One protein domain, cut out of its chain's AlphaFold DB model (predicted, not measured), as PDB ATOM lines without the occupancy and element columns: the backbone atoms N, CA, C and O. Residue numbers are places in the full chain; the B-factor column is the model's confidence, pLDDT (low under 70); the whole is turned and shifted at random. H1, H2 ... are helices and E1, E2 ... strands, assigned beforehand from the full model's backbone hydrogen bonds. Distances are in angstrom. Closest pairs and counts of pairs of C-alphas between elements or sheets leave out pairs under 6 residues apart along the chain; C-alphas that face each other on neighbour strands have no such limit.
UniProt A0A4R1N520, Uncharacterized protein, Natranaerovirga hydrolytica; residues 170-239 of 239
ATOM      1  N   MET A 170     -41.666  31.851   5.787       84.75
ATOM      2  CA  MET A 170     -41.875  31.474   7.189       84.75
ATOM      3  C   MET A 170     -43.255  31.889   7.686       84.75
ATOM      4  O   MET A 170     -43.923  31.103   8.350       84.75
ATOM      5  N   GLU A 171     -43.708  33.087   7.325       84.69
ATOM      6  CA  GLU A 171     -45.062  33.550   7.647       84.69
ATOM      7  C   GLU A 171     -46.120  32.670   6.990       84.69
ATOM      8  O   GLU A 171     -47.065  32.265   7.656       84.69
ATOM      9  N   LEU A 172     -45.930  32.292   5.722       85.19
ATOM     10  CA  LEU A 172     -46.849  31.382   5.033       85.19
ATOM     11  C   LEU A 172     -46.932  30.017   5.717       85.19
ATOM     12  O   LEU A 172     -48.026  29.479   5.880       85.19
ATOM     13  N   LYS A 173     -45.792  29.472   6.146       88.31
ATOM     14  CA  LYS A 173     -45.752  28.208   6.887       88.31
ATOM     15  C   LYS A 173     -46.373  28.325   8.274       88.31
ATOM     16  O   LYS A 173     -47.057  27.401   8.703       88.31
ATOM     17  N   ALA A 174     -46.172  29.450   8.954       88.19
ATOM     18  CA  ALA A 174     -46.803  29.715  10.239       88.19
ATOM     19  C   ALA A 174     -48.329  29.837  10.102       88.19
ATOM     20  O   ALA A 174     -49.045  29.240  10.899       88.19
ATOM     21  N   ILE A 175     -48.821  30.536   9.073       88.88
ATOM     22  CA  ILE A 175     -50.253  30.640   8.748       88.88
ATOM     23  C   ILE A 175     -50.851  29.248   8.539       88.88
ATOM     24  O   ILE A 175     -51.770  28.866   9.258       88.88
ATOM     25  N   GLU A 176     -50.268  28.467   7.622       90.31
ATOM     26  CA  GLU A 176     -50.717  27.106   7.305       90.31
ATOM     27  C   GLU A 176     -50.768  26.225   8.563       90.31
ATOM     28  O   GLU A 176     -51.746  25.520   8.803       90.31
ATOM     29  N   TYR A 177     -49.729  26.282   9.398       92.25
ATOM     30  CA  TYR A 177     -49.658  25.483  10.619       92.25
ATOM     31  C   TYR A 177     -50.724  25.886  11.648       92.25
ATOM     32  O   TYR A 177     -51.387  25.026  12.223       92.25
ATOM     33  N   VAL A 178     -50.905  27.186  11.885       91.06
ATOM     34  CA  VAL A 178     -51.846  27.711  12.889       91.06
ATOM     35  C   VAL A 178     -53.296  27.441  12.499       91.06
ATOM     36  O   VAL A 178     -54.081  27.008  13.345       91.06
ATOM     37  N   GLU A 179     -53.632  27.607  11.220       91.12
ATOM     38  CA  GLU A 179     -54.954  27.260  10.688       91.12
ATOM     39  C   GLU A 179     -55.228  25.753  10.812       91.12
ATOM     40  O   GLU A 179     -56.306  25.361  11.260       91.12
ATOM     41  N   ASN A 180     -54.233  24.900  10.525       92.75
ATOM     42  CA  ASN A 180     -54.344  23.446  10.703       92.75
ATOM     43  C   ASN A 180     -54.542  23.028  12.170       92.75
ATOM     44  O   ASN A 180     -55.174  22.006  12.439       92.75
ATOM     45  N   MET A 181     -54.037  23.817  13.123       89.31
ATOM     46  CA  MET A 181     -54.249  23.610  14.562       89.31
ATOM     47  C   MET A 181     -55.614  24.137  15.049       89.31
ATOM     48  O   MET A 181     -55.926  24.023  16.233       89.31
ATOM     49  N   GLY A 182     -56.440  24.696  14.157       90.00
ATOM     50  CA  GLY A 182     -57.796  25.169  14.457       90.00
ATOM     51  C   GLY A 182     -57.877  26.616  14.948       90.00
ATOM     52  O   GLY A 182     -58.938  27.052  15.399       90.00
ATOM     53  N   TYR A 183     -56.787  27.380  14.866       87.81
ATOM     54  CA  TYR A 183     -56.790  28.793  15.230       87.81
ATOM     55  C   TYR A 183     -57.130  29.654  14.017       87.81
ATOM     56  O   TYR A 183     -56.396  29.699  13.037       87.81
ATOM     57  N   GLU A 184     -58.214  30.417  14.118       87.62
ATOM     58  CA  GLU A 184     -58.556  31.419  13.109       87.62
ATOM     59  C   GLU A 184     -57.590  32.611  13.201       87.62
ATOM     60  O   GLU A 184     -57.344  33.134  14.302       87.62
ATOM     61  N   LEU A 185     -57.064  33.046  12.053       85.00
ATOM     62  CA  LEU A 185     -56.307  34.286  11.883       85.00
ATOM     63  C   LEU A 185     -57.242  35.404  11.402       85.00
ATOM     64  O   LEU A 185     -58.102  35.198  10.552       85.00
ATOM     65  N   LYS A 186     -57.081  36.589  11.980       84.25
ATOM     66  CA  LYS A 186     -57.872  37.799  11.751       84.25
ATOM     67  C   LYS A 186     -56.948  38.929  11.301       84.25
ATOM     68  O   LYS A 186     -55.739  38.878  11.501       84.25
ATOM     69  N   ASP A 187     -57.532  39.992  10.758       79.19
ATOM     70  CA  ASP A 187     -56.788  41.144  10.225       79.19
ATOM     71  C   ASP A 187     -55.913  41.870  11.270       79.19
ATOM     72  O   ASP A 187     -54.971  42.577  10.916       79.19
ATOM     73  N   ASN A 188     -56.212  41.702  12.561       82.12
ATOM     74  CA  ASN A 188     -55.455  42.263  13.681       82.12
ATOM     75  C   ASN A 188     -54.352  41.331  14.222       82.12
ATOM     76  O   ASN A 188     -53.704  41.683  15.212       82.12
ATOM     77  N   ASP A 189     -54.125  40.160  13.618       82.50
ATOM     78  CA  ASP A 189     -52.961  39.325  13.919       82.50
ATOM     79  C   ASP A 189     -51.714  39.902  13.220       82.50
ATOM     80  O   ASP A 189     -51.640  40.008  11.994       82.50
ATOM     81  N   LYS A 190     -50.706  40.280  14.011       84.56
ATOM     82  CA  LYS A 190     -49.422  40.810  13.530       84.56
ATOM     83  C   LYS A 190     -48.329  39.752  13.670       84.56
ATOM     84  O   LYS A 190     -48.173  39.144  14.731       84.56
ATOM     85  N   PHE A 191     -47.549  39.571  12.607       82.50
ATOM     86  CA  PHE A 191     -46.411  38.655  12.570       82.50
ATOM     87  C   PHE A 191     -45.135  39.380  12.996       82.50
ATOM     88  O   PHE A 191     -44.809  40.448  12.476       82.50
ATOM     89  N   PHE A 192     -44.394  38.784  13.926       82.19
ATOM     90  CA  PHE A 192     -43.083  39.258  14.351       82.19
ATOM     91  C   PHE A 192     -42.077  38.120  14.248       82.19
ATOM     92  O   PHE A 192     -42.117  37.152  15.005       82.19
ATOM     93  N   ILE A 193     -41.142  38.248  13.317       76.75
ATOM     94  CA  ILE A 193     -40.040  37.301  13.167       76.75
ATOM     95  C   ILE A 193     -38.826  37.874  13.886       76.75
ATOM     96  O   ILE A 193     -38.474  39.039  13.679       76.75
ATOM     97  N   SER A 194     -38.164  37.067  14.716       70.00
ATOM     98  CA  SER A 194     -36.893  37.475  15.319       70.00
ATOM     99  C   SER A 194     -35.832  37.633  14.223       70.00
ATOM    100  O   SER A 194     -35.241  36.664  13.746       70.00
ATOM    101  N   THR A 195     -35.606  38.872  13.784       61.28
ATOM    102  CA  THR A 195     -34.799  39.207  12.597       61.28
ATOM    103  C   THR A 195     -33.312  38.882  12.728       61.28
ATOM    104  O   THR A 195     -32.609  38.851  11.721       61.28
ATOM    105  N   HIS A 196     -32.816  38.632  13.941       55.59
ATOM    106  CA  HIS A 196     -31.381  38.494  14.191       55.59
ATOM    107  C   HIS A 196     -30.797  37.139  13.743       55.59
ATOM    108  O   HIS A 196     -29.602  37.087  13.464       55.59
ATOM    109  N   ASN A 197     -31.621  36.094  13.577       58.22
ATOM    110  CA  ASN A 197     -31.166  34.725  13.269       58.22
ATOM    111  C   ASN A 197     -31.829  34.106  12.026       58.22
ATOM    112  O   ASN A 197     -31.840  32.889  11.875       58.22
ATOM    113  N   ILE A 198     -32.402  34.911  11.123       70.75
ATOM    114  CA  ILE A 198     -33.023  34.343   9.918       70.75
ATOM    115  C   ILE A 198     -31.924  33.895   8.959       70.75
ATOM    116  O   ILE A 198     -31.397  34.691   8.176       70.75
ATOM    117  N   ARG A 199     -31.559  32.618   9.035       74.06
ATOM    118  CA  ARG A 199     -30.584  31.983   8.154       74.06
ATOM    119  C   ARG A 199     -30.997  30.554   7.872       74.06
ATOM    120  O   ARG A 199     -31.644  29.887   8.672       74.06
ATOM    121  N   ARG A 200     -30.557  30.076   6.718       77.12
ATOM    122  CA  ARG A 200     -30.644  28.672   6.351       77.12
ATOM    123  C   ARG A 200     -30.048  27.774   7.447       77.12
ATOM    124  O   ARG A 200     -28.923  28.027   7.877       77.12
ATOM    125  N   HIS A 201     -30.763  26.709   7.818       80.62
ATOM    126  CA  HIS A 201     -30.380  25.747   8.865       80.62
ATOM    127  C   HIS A 201     -30.301  26.308  10.294       80.62
ATOM    128  O   HIS A 201     -29.746  25.651  11.174       80.62
ATOM    129  N   GLU A 202     -30.858  27.494  10.549       83.81
ATOM    130  CA  GLU A 202     -30.973  28.057  11.896       83.81
ATOM    131  C   GLU A 202     -32.445  28.142  12.313       83.81
ATOM    132  O   GLU A 202     -33.316  28.551  11.544       83.81
ATOM    133  N   SER A 203     -32.729  27.751  13.557       86.44
ATOM    134  CA  SER A 203     -34.079  27.822  14.108       86.44
ATOM    135  C   SER A 203     -34.497  29.278  14.287       86.44
ATOM    136  O   SER A 203     -33.798  30.050  14.952       86.44
ATOM    137  N   THR A 204     -35.657  29.641  13.754       86.81
ATOM    138  CA  THR A 204     -36.187  31.004  13.810       86.81
ATOM    139  C   THR A 204     -37.534  31.021  14.517       86.81
ATOM    140  O   THR A 204     -38.430  30.253  14.181       86.81
ATOM    141  N   ASN A 205     -37.698  31.932  15.475       89.25
ATOM    142  CA  ASN A 205     -38.974  32.123  16.152       89.25
ATOM    143  C   ASN A 205     -39.860  33.100  15.375       89.25
ATOM    144  O   ASN A 205     -39.445  34.228  15.076       89.25
ATOM    145  N   VAL A 206     -41.083  32.660  15.096       88.19
ATOM    146  CA  VAL A 206     -42.170  33.436  14.504       88.19
ATOM    147  C   VAL A 206     -43.233  33.624  15.576       88.19
ATOM    148  O   VAL A 206     -43.810  32.661  16.074       88.19
ATOM    149  N   TRP A 207     -43.484  34.874  15.934       89.31
ATOM    150  CA  TRP A 207     -44.545  35.252  16.851       89.31
ATOM    151  C   TRP A 207     -45.751  35.737  16.062       89.31
ATOM    152  O   TRP A 207     -45.613  36.580  15.175       89.31
ATOM    153  N   ILE A 208     -46.933  35.253  16.422       88.88
ATOM    154  CA  ILE A 208     -48.204  35.801  15.945       88.88
ATOM    155  C   ILE A 208     -48.904  36.417  17.146       88.88
ATOM    156  O   ILE A 208     -49.216  35.723  18.115       88.88
ATOM    157  N   ILE A 209     -49.111  37.729  17.097       87.69
ATOM    158  CA  ILE A 209     -49.688  38.496  18.198       87.69
ATOM    159  C   ILE A 209     -51.008  39.095  17.735       87.69
ATOM    160  O   ILE A 209     -51.032  39.899  16.804       87.69
ATOM    161  N   ARG A 210     -52.091  38.742  18.426       86.81
ATOM    162  CA  ARG A 210     -53.393  39.386  18.260       86.81
ATOM    163  C   ARG A 210     -53.519  40.543  19.234       86.81
ATOM    164  O   ARG A 210     -53.368  40.347  20.440       86.81
ATOM    165  N   THR A 211     -53.845  41.722  18.723       84.62
ATOM    166  CA  THR A 211     -54.166  42.898  19.546       84.62
ATOM    167  C   THR A 211     -55.662  43.175  19.531       84.62
ATOM    168  O   THR A 211     -56.287  43.039  18.480       84.62
ATOM    169  N   ASN A 212     -56.237  43.607  20.652       78.38
ATOM    170  CA  ASN A 212     -57.649  43.980  20.718       78.38
ATOM    171  C   ASN A 212     -57.945  45.140  19.748       78.38
ATOM    172  O   ASN A 212     -57.189  46.108  19.676       78.38
ATOM    173  N   ILE A 213     -59.037  45.028  18.986       74.44
ATOM    174  CA  ILE A 213     -59.451  46.017  17.976       74.44
ATOM    175  C   ILE A 213     -59.804  47.363  18.629       74.44
ATOM    176  O   ILE A 213     -59.541  48.418  18.057       74.44
ATOM    177  N   GLU A 214     -60.377  47.337  19.833       75.31
ATOM    178  CA  GLU A 214     -60.779  48.535  20.578       75.31
ATOM    179  C   GLU A 214     -59.604  49.168  21.338       75.31
ATOM    180  O   GLU A 214     -59.622  50.363  21.636       75.31
ATOM    181  N   ASN A 215     -58.565  48.382  21.640       72.56
ATOM    182  CA  ASN A 215     -57.373  48.846  22.338       72.56
ATOM    183  C   ASN A 215     -56.130  48.079  21.869       72.56
ATOM    184  O   ASN A 215     -55.780  47.042  22.433       72.56
ATOM    185  N   GLU A 216     -55.422  48.620  20.874       66.62
ATOM    186  CA  GLU A 216     -54.259  47.964  20.253       66.62
ATOM    187  C   GLU A 216     -53.102  47.662  21.227       66.62
ATOM    188  O   GLU A 216     -52.210  46.878  20.901       66.62
ATOM    189  N   TYR A 217     -53.105  48.259  22.424       70.81
ATOM    190  CA  TYR A 217     -52.125  47.980  23.478       70.81
ATOM    191  C   TYR A 217     -52.441  46.719  24.290       70.81
ATOM    192  O   TYR A 217     -51.574  46.226  25.014       70.81
ATOM    193  N   GLN A 218     -53.664  46.193  24.196       77.19
ATOM    194  CA  GLN A 218     -54.044  44.942  24.842       77.19
ATOM    195  C   GLN A 218     -53.788  43.770  23.901       77.19
ATOM    196  O   GLN A 218     -54.351  43.680  22.810       77.19
ATOM    197  N   VAL A 219     -52.929  42.860  24.348       81.00
ATOM    198  CA  VAL A 219     -52.632  41.613  23.649       81.00
ATOM    199  C   VAL A 219     -53.681  40.576  24.039       81.00
ATOM    200  O   VAL A 219     -53.821  40.257  25.215       81.00
ATOM    201  N   GLU A 220     -54.414  40.057  23.056       83.38
ATOM    202  CA  GLU A 220     -55.433  39.016  23.260       83.38
ATOM    203  C   GLU A 220     -54.849  37.606  23.173       83.38
ATOM    204  O   GLU A 220     -55.333  36.687  23.828       83.38
ATOM    205  N   ARG A 221     -53.843  37.410  22.316       87.38
ATOM    206  CA  ARG A 221     -53.257  36.092  22.054       87.38
ATOM    207  C   ARG A 221     -51.831  36.235  21.559       87.38
ATOM    208  O   ARG A 221     -51.556  37.092  20.715       87.38
ATOM    209  N   ARG A 222     -50.951  35.346  22.017       90.38
ATOM    210  CA  ARG A 222     -49.598  35.186  21.478       90.38
ATOM    211  C   ARG A 222     -49.371  33.728  21.128       90.38
ATOM    212  O   ARG A 222     -49.523  32.851  21.969       90.38
ATOM    213  N   LEU A 223     -49.010  33.484  19.879       91.69
ATOM    214  CA  LEU A 223     -48.567  32.178  19.413       91.69
ATOM    215  C   LEU A 223     -47.076  32.272  19.126       91.69
ATOM    216  O   LEU A 223     -46.642  33.189  18.424       91.69
ATOM    217  N   LEU A 224     -46.312  31.334  19.671       92.12
ATOM    218  CA  LEU A 224     -44.898  31.169  19.376       92.12
ATOM    219  C   LEU A 224     -44.730  29.929  18.507       92.12
ATOM    220  O   LEU A 224     -45.110  28.827  18.893       92.12
ATOM    221  N   LEU A 225     -44.125  30.113  17.341       92.75
ATOM    222  CA  LEU A 225     -43.734  29.034  16.452       92.75
ATOM    223  C   LEU A 225     -42.222  29.044  16.274       92.75
ATOM    224  O   LEU A 225     -41.630  30.107  16.079       92.75
ATOM    225  N   THR A 226     -41.599  27.872  16.281       90.88
ATOM    226  CA  THR A 226     -40.192  27.725  15.893       90.88
ATOM    227  C   THR A 226     -40.113  27.035  14.545       90.88
ATOM    228  O   THR A 226     -40.550  25.896  14.383       90.88
ATOM    229  N   TYR A 227     -39.534  27.741  13.584       89.19
ATOM    230  CA  TYR A 227     -39.313  27.302  12.218       89.19
ATOM    231  C   TYR A 227     -37.885  26.781  12.037       89.19
ATOM    232  O   TYR A 227     -36.935  27.449  12.453       89.19
ATOM    233  N   LEU A 228     -37.721  25.629  11.390       87.69
ATOM    234  CA  LEU A 228     -36.425  25.078  10.992       87.69
ATOM    235  C   LEU A 228     -36.575  24.261   9.703       87.69
ATOM    236  O   LEU A 228     -37.437  23.395   9.610       87.69
ATOM    237  N   ASP A 229     -35.710  24.524   8.721       83.56
ATOM    238  CA  ASP A 229     -35.554  23.717   7.500       83.56
ATOM    239  C   ASP A 229     -36.853  23.410   6.729       83.56
ATOM    240  O   ASP A 229     -37.016  22.333   6.155       83.56
ATOM    241  N   GLY A 230     -37.768  24.380   6.639       83.12
ATOM    242  CA  GLY A 230     -39.035  24.212   5.916       83.12
ATOM    243  C   GLY A 230     -40.228  23.804   6.778       83.12
ATOM    244  O   GLY A 230     -41.349  23.781   6.261       83.12
ATOM    245  N   GLU A 231     -40.011  23.513   8.060       88.75
ATOM    246  CA  GLU A 231     -41.014  22.942   8.957       88.75
ATOM    247  C   GLU A 231     -41.149  23.737  10.262       88.75
ATOM    248  O   GLU A 231     -40.222  24.409  10.717       88.75
ATOM    249  N   ILE A 232     -42.330  23.653  10.880       91.38
ATOM    250  CA  ILE A 232     -42.557  24.125  12.248       91.38
ATOM    251  C   ILE A 232     -42.235  22.967  13.189       91.38
ATOM    252  O   ILE A 232     -42.929  21.953  13.186       91.38
ATOM    253  N   ILE A 233     -41.179  23.117  13.988       92.44
ATOM    254  CA  ILE A 233     -40.691  22.076  14.909       92.44
ATOM    255  C   ILE A 233     -41.232  22.237  16.332       92.44
ATOM    256  O   ILE A 233     -41.145  21.316  17.142       92.44
ATOM    257  N   HIS A 234     -41.764  23.415  16.653       92.75
ATOM    258  CA  HIS A 234     -42.332  23.718  17.958       92.75
ATOM    259  C   HIS A 234     -43.449  24.754  17.826       92.75
ATOM    260  O   HIS A 234     -43.356  25.676  17.012       92.75
ATOM    261  N   PHE A 235     -44.489  24.588  18.639       93.38
ATOM    262  CA  PHE A 235     -45.648  25.464  18.718       93.38
ATOM    263  C   PHE A 235     -46.064  25.597  20.180       93.38
ATOM    264  O   PHE A 235     -46.234  24.579  20.853       93.38
ATOM    265  N   ASP A 236     -46.243  26.832  20.634       92.94
ATOM    266  CA  ASP A 236     -46.695  27.142  21.985       92.94
ATOM    267  C   ASP A 236     -47.698  28.304  21.990       92.94
ATOM    268  O   ASP A 236     -47.622  29.236  21.175       92.94
ATOM    269  N   VAL A 237     -48.641  28.242  22.927       90.31
ATOM    270  CA  VAL A 237     -49.637  29.287  23.175       90.31
ATOM    271  C   VAL A 237     -49.198  30.028  24.427       90.31
ATOM    272  O   VAL A 237     -49.286  29.506  25.534       90.31
ATOM    273  N   VAL A 238     -48.712  31.252  24.246       85.44
ATOM    274  CA  VAL A 238     -48.142  32.043  25.336       85.44
ATOM    275  C   VAL A 238     -49.232  32.940  25.917       85.44
ATOM    276  O   VAL A 238     -49.568  33.976  25.333       85.44
ATOM    277  N   GLU A 239     -49.782  32.519  27.057       66.12
ATOM    278  CA  GLU A 239     -50.736  33.297  27.864       66.12
ATOM    279  C   GLU A 239     -50.120  34.622  28.337       66.12
ATOM    280  O   GLU A 239     -49.016  34.636  28.930       66.12
TER     281      GLU A 239
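This is residues 170 to 239 of the 239 residues of an uncharacterized protein of Natranaerovirga hydrolytica (UniProt A0A4R1N520). A twisted antiparallel sheet of four strands, a meander in which each strand is the antiparallel neighbour of the one before, has one short helix, H1, packed over one face: two layers. The printed part has 70 residues, with H1, E1, E2, E3 and E4 in that order along the chain and across the sheet E1 E2 E3 E4, class mixed. It is compact, radius of gyration of the C-alphas 12.2 A, and only just elongated, spanning 40 by 26 by 20 A.

H1, residues 170 to 180, begins at C-alpha (-41.875, 31.474, 7.189) and is 15.2 A long. E1 is residues 189 to 193, 13.1 A; E2 204 to 211, 22.3 A; E3 219 to 228, 26.4 A; E4 231 to 238, 20.0 A, ending at C-alpha (-48.142, 32.043, 25.336).

H1 is on the sheet; its closest C-alphas to E3 are those of Ala 174 and Leu 225, 7.0 A apart. Every O i to N i+4 pair in H1 is within hydrogen-bond range. Hairpin E1 and E2 has N 190 and O 209 within hydrogen-bond range at 2.8 A; hairpin E2 and E3, N 206 and O 225 at 2.8 A; hairpin E3 and E4, N 224 and O 236 at 2.9 A. The edge strands E1 and E4 are apart.

The C-alphas farthest apart, those of His 201 and Glu 214, are 39.8 A apart. The printed part has no cut, and no link is long. The pLDDT is under 70 at residues 195 to 197, 216 and 239.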